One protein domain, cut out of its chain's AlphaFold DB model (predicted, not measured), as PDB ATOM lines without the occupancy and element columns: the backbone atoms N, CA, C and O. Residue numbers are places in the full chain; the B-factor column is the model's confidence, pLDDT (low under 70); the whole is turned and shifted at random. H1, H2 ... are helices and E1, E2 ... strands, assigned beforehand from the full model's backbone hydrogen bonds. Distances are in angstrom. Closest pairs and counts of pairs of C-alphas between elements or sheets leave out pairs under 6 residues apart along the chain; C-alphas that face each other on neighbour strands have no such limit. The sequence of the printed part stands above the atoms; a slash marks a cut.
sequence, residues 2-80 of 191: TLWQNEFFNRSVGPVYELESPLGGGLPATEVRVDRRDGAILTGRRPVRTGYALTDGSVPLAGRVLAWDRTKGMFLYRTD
ATOM      1  N   THR A   2     262.618 166.340  74.525       56.22
ATOM      2  CA  THR A   2     262.802 167.365  75.573       56.22
ATOM      3  C   THR A   2     261.589 168.266  75.835       56.22
ATOM      4  O   THR A   2     261.394 168.713  76.961       56.22
ATOM      5  N   LEU A   3     260.762 168.535  74.818       51.69
ATOM      6  CA  LEU A   3     259.544 169.337  74.981       51.69
ATOM      7  C   LEU A   3     258.592 168.698  76.010       51.69
ATOM      8  O   LEU A   3     258.204 169.356  76.970       51.69
ATOM      9  N   TRP A   4     258.340 167.392  75.871       43.03
ATOM     10  CA  TRP A   4     257.512 166.608  76.791       43.03
ATOM     11  C   TRP A   4     258.091 166.535  78.207       43.03
ATOM     12  O   TRP A   4     257.346 166.582  79.174       43.03
ATOM     13  N   GLN A   5     259.418 166.495  78.359       50.91
ATOM     14  CA  GLN A   5     260.045 166.561  79.685       50.91
ATOM     15  C   GLN A   5     259.789 167.912  80.375       50.91
ATOM     16  O   GLN A   5     259.575 167.949  81.580       50.91
ATOM     17  N   ASN A   6     259.772 169.024  79.639       51.34
ATOM     18  CA  ASN A   6     259.482 170.325  80.244       51.34
ATOM     19  C   ASN A   6     258.016 170.457  80.671       51.34
ATOM     20  O   ASN A   6     257.764 171.003  81.740       51.34
ATOM     21  N   GLU A   7     257.068 169.945  79.881       52.16
ATOM     22  CA  GLU A   7     255.655 169.908  80.279       52.16
ATOM     23  C   GLU A   7     255.438 168.993  81.492       52.16
ATOM     24  O   GLU A   7     254.816 169.395  82.473       52.16
ATOM     25  N   PHE A   8     256.021 167.791  81.475       46.12
ATOM     26  CA  PHE A   8     255.807 166.792  82.523       46.12
ATOM     27  C   PHE A   8     256.404 167.195  83.881       46.12
ATOM     28  O   PHE A   8     255.854 166.852  84.926       46.12
ATOM     29  N   PHE A   9     257.520 167.936  83.894       45.53
ATOM     30  CA  PHE A   9     258.238 168.290  85.127       45.53
ATOM     31  C   PHE A   9     258.068 169.751  85.568       45.53
ATOM     32  O   PHE A   9     258.598 170.131  86.615       45.53
ATOM     33  N   ASN A  10     257.328 170.583  84.826       45.62
ATOM     34  CA  ASN A  10     257.097 171.971  85.214       45.62
ATOM     35  C   ASN A  10     255.649 172.415  84.977       45.62
ATOM     36  O   ASN A  10     255.270 172.809  83.882       45.62
ATOM     37  N   ARG A  11     254.876 172.476  86.066       55.56
ATOM     38  CA  ARG A  11     253.492 172.989  86.117       55.56
ATOM     39  C   ARG A  11     253.293 174.423  85.597       55.56
ATOM     40  O   ARG A  11     252.157 174.848  85.426       55.56
ATOM     41  N   SER A  12     254.363 175.201  85.410       56.25
ATOM     42  CA  SER A  12     254.308 176.531  84.785       56.25
ATOM     43  C   SER A  12     254.366 176.481  83.255       56.25
ATOM     44  O   SER A  12     254.148 177.505  82.607       56.25
ATOM     45  N   VAL A  13     254.653 175.317  82.669       58.31
ATOM     46  CA  VAL A  13     254.464 175.060  81.243       58.31
ATOM     47  C   VAL A  13     252.981 174.768  81.041       58.31
ATOM     48  O   VAL A  13     252.438 173.814  81.587       58.31
ATOM     49  N   GLY A  14     252.315 175.678  80.333       64.62
ATOM     50  CA  GLY A  14     250.910 175.543  79.967       64.62
ATOM     51  C   GLY A  14     250.705 174.541  78.820       64.62
ATOM     52  O   GLY A  14     251.549 173.677  78.603       64.62
ATOM     53  N   PRO A  15     249.608 174.655  78.056       69.12
ATOM     54  CA  PRO A  15     249.267 173.678  77.021       69.12
ATOM     55  C   PRO A  15     250.362 173.534  75.951       69.12
ATOM     56  O   PRO A  15     250.919 174.534  75.487       69.12
ATOM     57  N   VAL A  16     250.616 172.297  75.517       75.00
ATOM     58  CA  VAL A  16     251.466 171.983  74.360       75.00
ATOM     59  C   VAL A  16     250.658 172.072  73.069       75.00
ATOM     60  O   VAL A  16     249.500 171.656  73.006       75.00
ATOM     61  N   TYR A  17     251.268 172.649  72.035       73.56
ATOM     62  CA  TYR A  17     250.654 172.870  70.730       73.56
ATOM     63  C   TYR A  17     251.408 172.123  69.631       73.56
ATOM     64  O   TYR A  17     252.640 172.120  69.619       73.56
ATOM     65  N   GLU A  18     250.664 171.559  68.683       71.44
ATOM     66  CA  GLU A  18     251.191 170.802  67.544       71.44
ATOM     67  C   GLU A  18     250.859 171.474  66.215       71.44
ATOM     68  O   GLU A  18     249.701 171.793  65.951       71.44
ATOM     69  N   LEU A  19     251.876 171.668  65.370       68.31
ATOM     70  CA  LEU A  19     251.750 172.232  64.027       68.31
ATOM     71  C   LEU A  19     251.958 171.131  62.983       68.31
ATOM     72  O   LEU A  19     253.057 170.602  62.865       68.31
ATOM     73  N   GLU A  20     250.897 170.815  62.231       55.38
ATOM     74  CA  GLU A  20     250.832 169.922  61.049       55.38
ATOM     75  C   GLU A  20     251.350 168.471  61.193       55.38
ATOM     76  O   GLU A  20     251.055 167.637  60.337       55.38
ATOM     77  N   SER A  21     252.081 168.103  62.243       43.94
ATOM     78  CA  SER A  21     252.486 166.720  62.513       43.94
ATOM     79  C   SER A  21     252.505 166.433  64.013       43.94
ATOM     80  O   SER A  21     252.982 167.280  64.773       43.94
ATOM     81  N   PRO A  22     252.020 165.252  64.446       43.34
ATOM     82  CA  PRO A  22     252.003 164.904  65.855       43.34
ATOM     83  C   PRO A  22     253.423 164.903  66.415       43.34
ATOM     84  O   PRO A  22     254.335 164.302  65.832       43.34
ATOM     85  N   LEU A  23     253.620 165.554  67.559       48.47
ATOM     86  CA  LEU A  23     254.834 165.401  68.342       48.47
ATOM     87  C   LEU A  23     254.774 163.969  68.863       48.47
ATOM     88  O   LEU A  23     254.051 163.664  69.808       48.47
ATOM     89  N   GLY A  24     255.480 163.054  68.195       39.62
ATOM     90  CA  GLY A  24     255.487 161.639  68.567       39.62
ATOM     91  C   GLY A  24     255.603 161.448  70.088       39.62
ATOM     92  O   GLY A  24     256.342 162.174  70.761       39.62
ATOM     93  N   GLY A  25     254.848 160.492  70.633       35.19
ATOM     94  CA  GLY A  25     254.794 160.230  72.077       35.19
ATOM     95  C   GLY A  25     253.391 160.053  72.660       35.19
ATOM     96  O   GLY A  25     253.291 159.586  73.787       35.19
ATOM     97  N   GLY A  26     252.321 160.368  71.916       46.62
ATOM     98  CA  GLY A  26     250.934 160.094  72.334       46.62
ATOM     99  C   GLY A  26     250.462 160.888  73.559       46.62
ATOM    100  O   GLY A  26     249.516 160.482  74.228       46.62
ATOM    101  N   LEU A  27     251.142 161.991  73.869       53.09
ATOM    102  CA  LEU A  27     250.835 162.877  74.988       53.09
ATOM    103  C   LEU A  27     249.865 163.992  74.540       53.09
ATOM    104  O   LEU A  27     249.764 164.267  73.343       53.09
ATOM    105  N   PRO A  28     249.103 164.606  75.466       55.72
ATOM    106  CA  PRO A  28     248.069 165.573  75.113       55.72
ATOM    107  C   PRO A  28     248.671 166.850  74.520       55.72
ATOM    108  O   PRO A  28     249.228 167.681  75.226       55.72
ATOM    109  N   ALA A  29     248.483 167.037  73.219       64.38
ATOM    110  CA  ALA A  29     248.757 168.289  72.537       64.38
ATOM    111  C   ALA A  29     247.489 168.853  71.896       64.38
ATOM    112  O   ALA A  29     246.588 168.131  71.470       64.38
ATOM    113  N   THR A  30     247.424 170.179  71.817       72.75
ATOM    114  CA  THR A  30     246.382 170.883  71.075       72.75
ATOM    115  C   THR A  30     246.855 171.117  69.648       72.75
ATOM    116  O   THR A  30     247.797 171.876  69.418       72.75
ATOM    117  N   GLU A  31     246.166 170.521  68.679       77.19
ATOM    118  CA  GLU A  31     246.410 170.800  67.267       77.19
ATOM    119  C   GLU A  31     246.141 172.281  66.963       77.19
ATOM    120  O   GLU A  31     245.094 172.853  67.307       77.19
ATOM    121  N   VAL A  32     247.108 172.917  66.311       83.38
ATOM    122  CA  VAL A  32     247.016 174.296  65.848       83.38
ATOM    123  C   VAL A  32     247.424 174.402  64.389       83.38
ATOM    124  O   VAL A  32     248.165 173.591  63.843       83.38
ATOM    125  N   ARG A  33     246.937 175.457  63.745       86.50
ATOM    126  CA  ARG A  33     247.220 175.755  62.340       86.50
ATOM    127  C   ARG A  33     247.647 177.197  62.165       86.50
ATOM    128  O   ARG A  33     247.141 178.083  62.852       86.50
ATOM    129  N   VAL A  34     248.514 177.442  61.192       88.31
ATOM    130  CA  VAL A  34     248.904 178.800  60.805       88.31
ATOM    131  C   VAL A  34     247.888 179.361  59.812       88.31
ATOM    132  O   VAL A  34     247.673 178.806  58.732       88.31
ATOM    133  N   ASP A  35     247.271 180.496  60.136       90.12
ATOM    134  CA  ASP A  35     246.520 181.283  59.166       90.12
ATOM    135  C   ASP A  35     247.493 181.869  58.140       90.12
ATOM    136  O   ASP A  35     248.263 182.796  58.406       90.12
ATOM    137  N   ARG A  36     247.425 181.346  56.917       88.81
ATOM    138  CA  ARG A  36     248.271 181.765  55.795       88.81
ATOM    139  C   ARG A  36     248.070 183.229  55.394       88.81
ATOM    140  O   ARG A  36     248.837 183.733  54.572       88.81
ATOM    141  N   ARG A  37     247.052 183.926  55.912       88.50
ATOM    142  CA  ARG A  37     246.812 185.356  55.660       88.50
ATOM    143  C   ARG A  37     247.807 186.246  56.388       88.50
ATOM    144  O   ARG A  37     248.308 187.189  55.784       88.50
ATOM    145  N   ASP A  38     248.094 185.952  57.650       88.62
ATOM    146  CA  ASP A  38     248.826 186.868  58.529       88.62
ATOM    147  C   ASP A  38     249.743 186.173  59.557       88.62
ATOM    148  O   ASP A  38     250.319 186.844  60.420       88.62
ATOM    149  N   GLY A  39     249.876 184.848  59.464       90.31
ATOM    150  CA  GLY A  39     250.709 184.024  60.330       90.31
ATOM    151  C   GLY A  39     250.091 183.711  61.693       90.31
ATOM    152  O   GLY A  39     250.799 183.174  62.538       90.31
ATOM    153  N   ALA A  40     248.826 184.067  61.964       92.38
ATOM    154  CA  ALA A  40     248.186 183.759  63.248       92.38
ATOM    155  C   ALA A  40     248.144 182.253  63.507       92.38
ATOM    156  O   ALA A  40     247.667 181.497  62.671       92.38
ATOM    157  N   ILE A  41     248.571 181.828  64.692       90.56
ATOM    158  CA  ILE A  41     248.411 180.443  65.127       90.56
ATOM    159  C   ILE A  41     247.009 180.297  65.712       90.56
ATOM    160  O   ILE A  41     246.619 181.042  66.617       90.56
ATOM    161  N   LEU A  42     246.228 179.369  65.163       90.69
ATOM    162  CA  LEU A  42     244.822 179.169  65.489       90.69
ATOM    163  C   LEU A  42     244.588 177.780  66.082       90.69
ATOM    164  O   LEU A  42     245.029 176.786  65.517       90.69
ATOM    165  N   THR A  43     243.784 177.720  67.138       89.31
ATOM    166  CA  THR A  43     243.093 176.505  67.585       89.31
ATOM    167  C   THR A  43     241.669 176.546  67.025       89.31
ATOM    168  O   THR A  43     240.874 177.448  67.322       89.31
ATOM    169  N   GLY A  44     241.359 175.653  66.079       86.00
ATOM    170  CA  GLY A  44     240.149 175.781  65.266       86.00
ATOM    171  C   GLY A  44     240.116 177.143  64.558       86.00
ATOM    172  O   GLY A  44     240.976 177.436  63.732       86.00
ATOM    173  N   ARG A  45     239.137 178.007  64.860       86.38
ATOM    174  CA  ARG A  45     239.040 179.388  64.323       86.38
ATOM    175  C   ARG A  45     239.515 180.478  65.296       86.38
ATOM    176  O   ARG A  45     239.409 181.657  64.971       86.38
ATOM    177  N   ARG A  46     239.998 180.115  66.486       91.56
ATOM    178  CA  ARG A  46     240.361 181.068  67.545       91.56
ATOM    179  C   ARG A  46     241.879 181.266  67.595       91.56
ATOM    180  O   ARG A  46     242.597 180.271  67.639       91.56
ATOM    181  N   PRO A  47     242.387 182.512  67.621       91.75
ATOM    182  CA  PRO A  47     243.815 182.756  67.786       91.75
ATOM    183  C   PRO A  47     244.322 182.291  69.149       91.75
ATOM    184  O   PRO A  47     243.705 182.590  70.174       91.75
ATOM    185  N   VAL A  48     245.472 181.621  69.157       90.31
ATOM    186  CA  VAL A  48     246.194 181.283  70.384       90.31
ATOM    187  C   VAL A  48     246.739 182.571  70.996       90.31
ATOM    188  O   VAL A  48     247.361 183.397  70.324       90.31
ATOM    189  N   ARG A  49     246.482 182.767  72.289       91.56
ATOM    190  CA  ARG A  49     246.942 183.932  73.046       91.56
ATOM    191  C   ARG A  49     247.774 183.445  74.215       91.56
ATOM    192  O   ARG A  49     247.240 182.918  75.180       91.56
ATOM    193  N   THR A  50     249.076 183.652  74.115       88.56
ATOM    194  CA  THR A  50     250.028 183.414  75.197       88.56
ATOM    195  C   THR A  50     251.046 184.548  75.208       88.56
ATOM    196  O   THR A  50     251.307 185.155  74.167       88.56
ATOM    197  N   GLY A  51     251.570 184.879  76.389       89.38
ATOM    198  CA  GLY A  51     252.653 185.854  76.549       89.38
ATOM    199  C   GLY A  51     254.044 185.234  76.422       89.38
ATOM    200  O   GLY A  51     255.023 185.967  76.272       89.38
ATOM    201  N   TYR A  52     254.127 183.901  76.475       88.94
ATOM    202  CA  TYR A  52     255.372 183.155  76.375       88.94
ATOM    203  C   TYR A  52     255.183 181.862  75.584       88.94
ATOM    204  O   TYR A  52     254.120 181.242  75.631       88.94
ATOM    205  N   ALA A  53     256.228 181.437  74.881       88.31
ATOM    206  CA  ALA A  53     256.248 180.160  74.180       88.31
ATOM    207  C   ALA A  53     257.636 179.531  74.264       88.31
ATOM    208  O   ALA A  53     258.645 180.233  74.194       88.31
ATOM    209  N   LEU A  54     257.676 178.208  74.387       87.12
ATOM    210  CA  LEU A  54     258.894 177.419  74.311       87.12
ATOM    211  C   LEU A  54     258.863 176.608  73.008       87.12
ATOM    212  O   LEU A  54     257.881 175.928  72.737       87.12
ATOM    213  N   THR A  55     259.913 176.694  72.197       84.81
ATOM    214  CA  THR A  55     260.009 176.009  70.894       84.81
ATOM    215  C   THR A  55     261.419 175.469  70.678       84.81
ATOM    216  O   THR A  55     262.371 175.987  71.254       84.81
ATOM    217  N   ASP A  56     261.568 174.451  69.839       79.56
ATOM    218  CA  ASP A  56     262.852 173.905  69.374       79.56
ATOM    219  C   ASP A  56     263.479 174.718  68.217       79.56
ATOM    220  O   ASP A  56     264.483 174.327  67.626       79.56
ATOM    221  N   GLY A  57     262.877 175.862  67.869       75.25
ATOM    222  CA  GLY A  57     263.356 176.751  66.811       75.25
ATOM    223  C   GLY A  57     262.863 176.387  65.409       75.25
ATOM    224  O   GLY A  57     263.135 177.141  64.473       75.25
ATOM    225  N   SER A  58     262.099 175.299  65.260       75.25
ATOM    226  CA  SER A  58     261.418 174.961  64.001       75.25
ATOM    227  C   SER A  58     260.329 175.977  63.637       75.25
ATOM    228  O   SER A  58     260.077 176.218  62.455       75.25
ATOM    229  N   VAL A  59     259.743 176.633  64.647       80.50
ATOM    230  CA  VAL A  59     258.644 177.595  64.508       80.50
ATOM    231  C   VAL A  59     259.135 179.014  64.827       80.50
ATOM    232  O   VAL A  59     259.348 179.370  65.990       80.50
ATOM    233  N   PRO A  60     259.329 179.872  63.816       83.88
ATOM    234  CA  PRO A  60     259.861 181.219  63.994       83.88
ATOM    235  C   PRO A  60     258.765 182.192  64.451       83.88
ATOM    236  O   PRO A  60     258.085 182.818  63.631       83.88
ATOM    237  N   LEU A  61     258.621 182.355  65.765       89.88
ATOM    238  CA  LEU A  61     257.558 183.143  66.395       89.88
ATOM    239  C   LEU A  61     257.819 184.658  66.426       89.88
ATOM    240  O   LEU A  61     258.957 185.124  66.490       89.88
ATOM    241  N   ALA A  62     256.733 185.436  66.404       90.62
ATOM    242  CA  ALA A  62     256.757 186.878  66.628       90.62
ATOM    243  C   ALA A  62     256.936 187.185  68.122       90.62
ATOM    244  O   ALA A  62     256.218 186.650  68.972       90.62
ATOM    245  N   GLY A  63     257.893 188.058  68.431       90.62
ATOM    246  CA  GLY A  63     258.249 188.437  69.793       90.62
ATOM    247  C   GLY A  63     259.762 188.499  69.988       90.62
ATOM    248  O   GLY A  63     260.522 188.717  69.041       90.62
ATOM    249  N   ARG A  64     260.208 188.299  71.229       91.94
ATOM    250  CA  ARG A  64     261.620 188.366  71.623       91.94
ATOM    251  C   ARG A  64     262.058 187.071  72.294       91.94
ATOM    252  O   ARG A  64     261.434 186.647  73.262       91.94
ATOM    253  N   VAL A  65     263.175 186.502  71.843       91.62
ATOM    254  CA  VAL A  65     263.857 185.408  72.553       91.62
ATOM    255  C   VAL A  65     264.384 185.944  73.885       91.62
ATOM    256  O   VAL A  65     265.147 186.909  73.908       91.62
ATOM    257  N   LEU A  66     263.951 185.345  74.988       92.69
ATOM    258  CA  LEU A  66     264.421 185.655  76.338       92.69
ATOM    259  C   LEU A  66     265.570 184.748  76.771       92.69
ATOM    260  O   LEU A  66     266.456 185.202  77.486       92.69
ATOM    261  N   ALA A  67     265.550 183.483  76.350       89.56
ATOM    262  CA  ALA A  67     266.579 182.509  76.684       89.56
ATOM    263  C   ALA A  67     266.712 181.446  75.587       89.56
ATOM    264  O   ALA A  67     265.752 181.158  74.867       89.56
ATOM    265  N   TRP A  68     267.903 180.856  75.489       90.19
ATOM    266  CA  TRP A  68     268.213 179.758  74.578       90.19
ATOM    267  C   TRP A  68     269.053 178.701  75.298       90.19
ATOM    268  O   TRP A  68     270.154 178.989  75.766       90.19
ATOM    269  N   ASP A  69     268.547 177.473  75.349       87.62
ATOM    270  CA  ASP A  69     269.328 176.290  75.693       87.62
ATOM    271  C   ASP A  69     269.970 175.740  74.414       87.62
ATOM    272  O   ASP A  69     269.312 175.103  73.586       87.62
ATOM    273  N   ARG A  70     271.266 176.015  74.235       83.06
ATOM    274  CA  ARG A  70     272.028 175.597  73.046       83.06
ATOM    275  C   ARG A  70     272.176 174.085  72.942       83.06
ATOM    276  O   ARG A  70     272.206 173.569  71.830       83.06
ATOM    277  N   THR A  71     272.269 173.397  74.075       82.56
ATOM    278  CA  THR A  71     272.472 171.947  74.134       82.56
ATOM    279  C   THR A  71     271.216 171.216  73.684       82.56
ATOM    280  O   THR A  71     271.295 170.218  72.975       82.56
ATOM    281  N   LYS A  72     270.048 171.736  74.071       76.69
ATOM    282  CA  LYS A  72     268.747 171.138  73.757       76.69
ATOM    283  C   LYS A  72     268.058 171.768  72.544       76.69
ATOM    284  O   LYS A  72     267.010 171.283  72.137       76.69
ATOM    285  N   GLY A  73     268.613 172.847  71.989       81.56
ATOM    286  CA  GLY A  73     268.022 173.583  70.868       81.56
ATOM    287  C   GLY A  73     266.741 174.345  71.227       81.56
ATOM    288  O   GLY A  73     265.969 174.674  70.339       81.56
ATOM    289  N   MET A  74     266.495 174.624  72.510       83.06
ATOM    290  CA  MET A  74     265.210 175.152  72.983       83.06
ATOM    291  C   MET A  74     265.252 176.659  73.217       83.06
ATOM    292  O   MET A  74     266.145 177.168  73.890       83.06
ATOM    293  N   PHE A  75     264.243 177.373  72.736       87.06
ATOM    294  CA  PHE A  75     264.120 178.823  72.812       87.06
ATOM    295  C   PHE A  75     262.883 179.218  73.609       87.06
ATOM    296  O   PHE A  75     261.768 178.826  73.264       87.06
ATOM    297  N   LEU A  76     263.075 180.050  74.632       90.00
ATOM    298  CA  LEU A  76     261.989 180.712  75.346       90.00
ATOM    299  C   LEU A  76     261.734 182.081  74.718       90.00
ATOM    300  O   LEU A  76     262.613 182.942  74.712       90.00
ATOM    301  N   TYR A  77     260.517 182.301  74.240       90.75
ATOM    302  CA  TYR A  77     260.047 183.564  73.689       90.75
ATOM    303  C   TYR A  77     259.147 184.285  74.683       90.75
ATOM    304  O   TYR A  77     258.302 183.664  75.320       90.75
ATOM    305  N   ARG A  78     259.261 185.613  74.730       92.69
ATOM    306  CA  ARG A  78     258.148 186.503  75.065       92.69
ATOM    307  C   ARG A  78     257.432 186.845  73.768       92.69
ATOM    308  O   ARG A  78     258.043 187.460  72.893       92.69
ATOM    309  N   THR A  79     256.189 186.417  73.630       91.50
ATOM    310  CA  THR A  79     255.454 186.445  72.364       91.50
ATOM    311  C   THR A  79     254.566 187.673  72.251       91.50
ATOM    312  O   THR A  79     254.016 188.158  73.241       91.50
ATOM    313  N   ASP A  80     254.390 188.149  71.023       89.19
ATOM    314  CA  ASP A  80     253.324 189.100  70.722       89.19
ATOM    315  C   ASP A  80     251.967 188.375  70.777       89.19
ATOM    316  O   ASP A  80     251.870 187.192  70.447       89.19
TER     317      ASP A  80
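AT A GLANCE: This is residues 2 to 80 of the 191 residues of an uncharacterized protein of Actinobacteria bacterium (UniProt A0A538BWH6). Two small three-stranded sheets make two walls with a gap between them: an antiparallel one of E4, E6 and E5, built on the hairpin of E5 and E6, and a smaller mixed one of E1, E2 and E3. The chain crosses from the second sheet to the first through residues 44 to 51, while the short helix H1 lies at one end of the long axis and only grazes the sheet of E4, E6 and E5; the loop between E2 and E3 lies at the other end. The printed part has 79 residues with one named helix and six named strands, in the order H1, E1, E2, E3, E4, E5, E6; under half of the residues are in these named elements, and the class is mixed, helices and strands. The sheet orders are E4, E6, E5, all antiparallel, and E1, E2, E3, mixed. The whole is compact, with a radius of gyration of the C-alphas of 12.5 A, and rounded, with spans of 34 by 30 by 21 A.

IN THESE COORDINATES: The longest strand is E5, residues 63 to 69, which runs 17.5 A from first to last C-alpha, beginning at C-alpha 63 at (258.249, 188.437, 69.793). E6, residues 74 to 79, is 14.9 A long and ends at C-alpha 79 at (255.454, 186.445, 72.364). E4, residues 52 to 55, is 10.1 A long. In the other sheet E2, residues 30 to 34, is 13.2 A long, E1, residues 17 to 19, is 6.8 A long, and E3, residues 41 to 43, is 7.1 A long. H1, residues 2 to 9, is 10.6 A long and begins at C-alpha 2 at (262.802, 167.365, 75.573).

HOW THE PARTS SIT: In the sheet of E4, E6 and E5, E6 is the inner strand and E4 and E5 are edge strands. E5 and E6 are a hairpin, antiparallel at 158 degrees between their directions; N 66 and O 76 are 2.8 A apart and N 78 and O 64 are 2.8 A apart, both within hydrogen-bond range. E4 and E6 are antiparallel at 152 degrees, with N 77 and O 53 at 2.8 A and N 55 and O 75 at 3.0 A. H1 is only just on this sheet, with 5 pairs of C-alphas within 10 A, and only grazes it with its residues 2 to 6. The closest C-alphas of H1 and E4 are those of Leu 3 and Thr 55, 7.8 A apart. In H1 every O i to N i+4 pair is within hydrogen-bond range. In the other sheet E2 is the inner strand, and its pairing is staggered: residues 30 to 32 pair with E1 and residues 33 to 34 with E3. E1 and E2 are parallel at 44 degrees, with N 32 and O 18 at 2.8 A. E2 and E3 are a hairpin, antiparallel at 138 degrees, with N 42 and O 33 at 2.8 A. Residues 42 to 43 of E3 also pair, antiparallel, with residues 46 to 47. H1 is not on this sheet. Between the two sheets, E1 and E4, E2 and E6, and E3 and E4 are apart, among others.

THE WHOLE: The two C-alphas farthest apart are those of Phe 9 and Arg 37, at 35.9 A, and the first and last printed C-alphas, of Thr 2 and Asp 80, are 24.2 A apart. The printed part has no cut. The link from E5 to E6 is tight, the other links are short, and there is no long link. The mean pLDDT of the printed part is 75.4; the model's confidence is low, under 70, in 25 residues, namely residues 2 to 15 and 19 to 29. The mean pLDDT is 50 in H1 and 91 in E5.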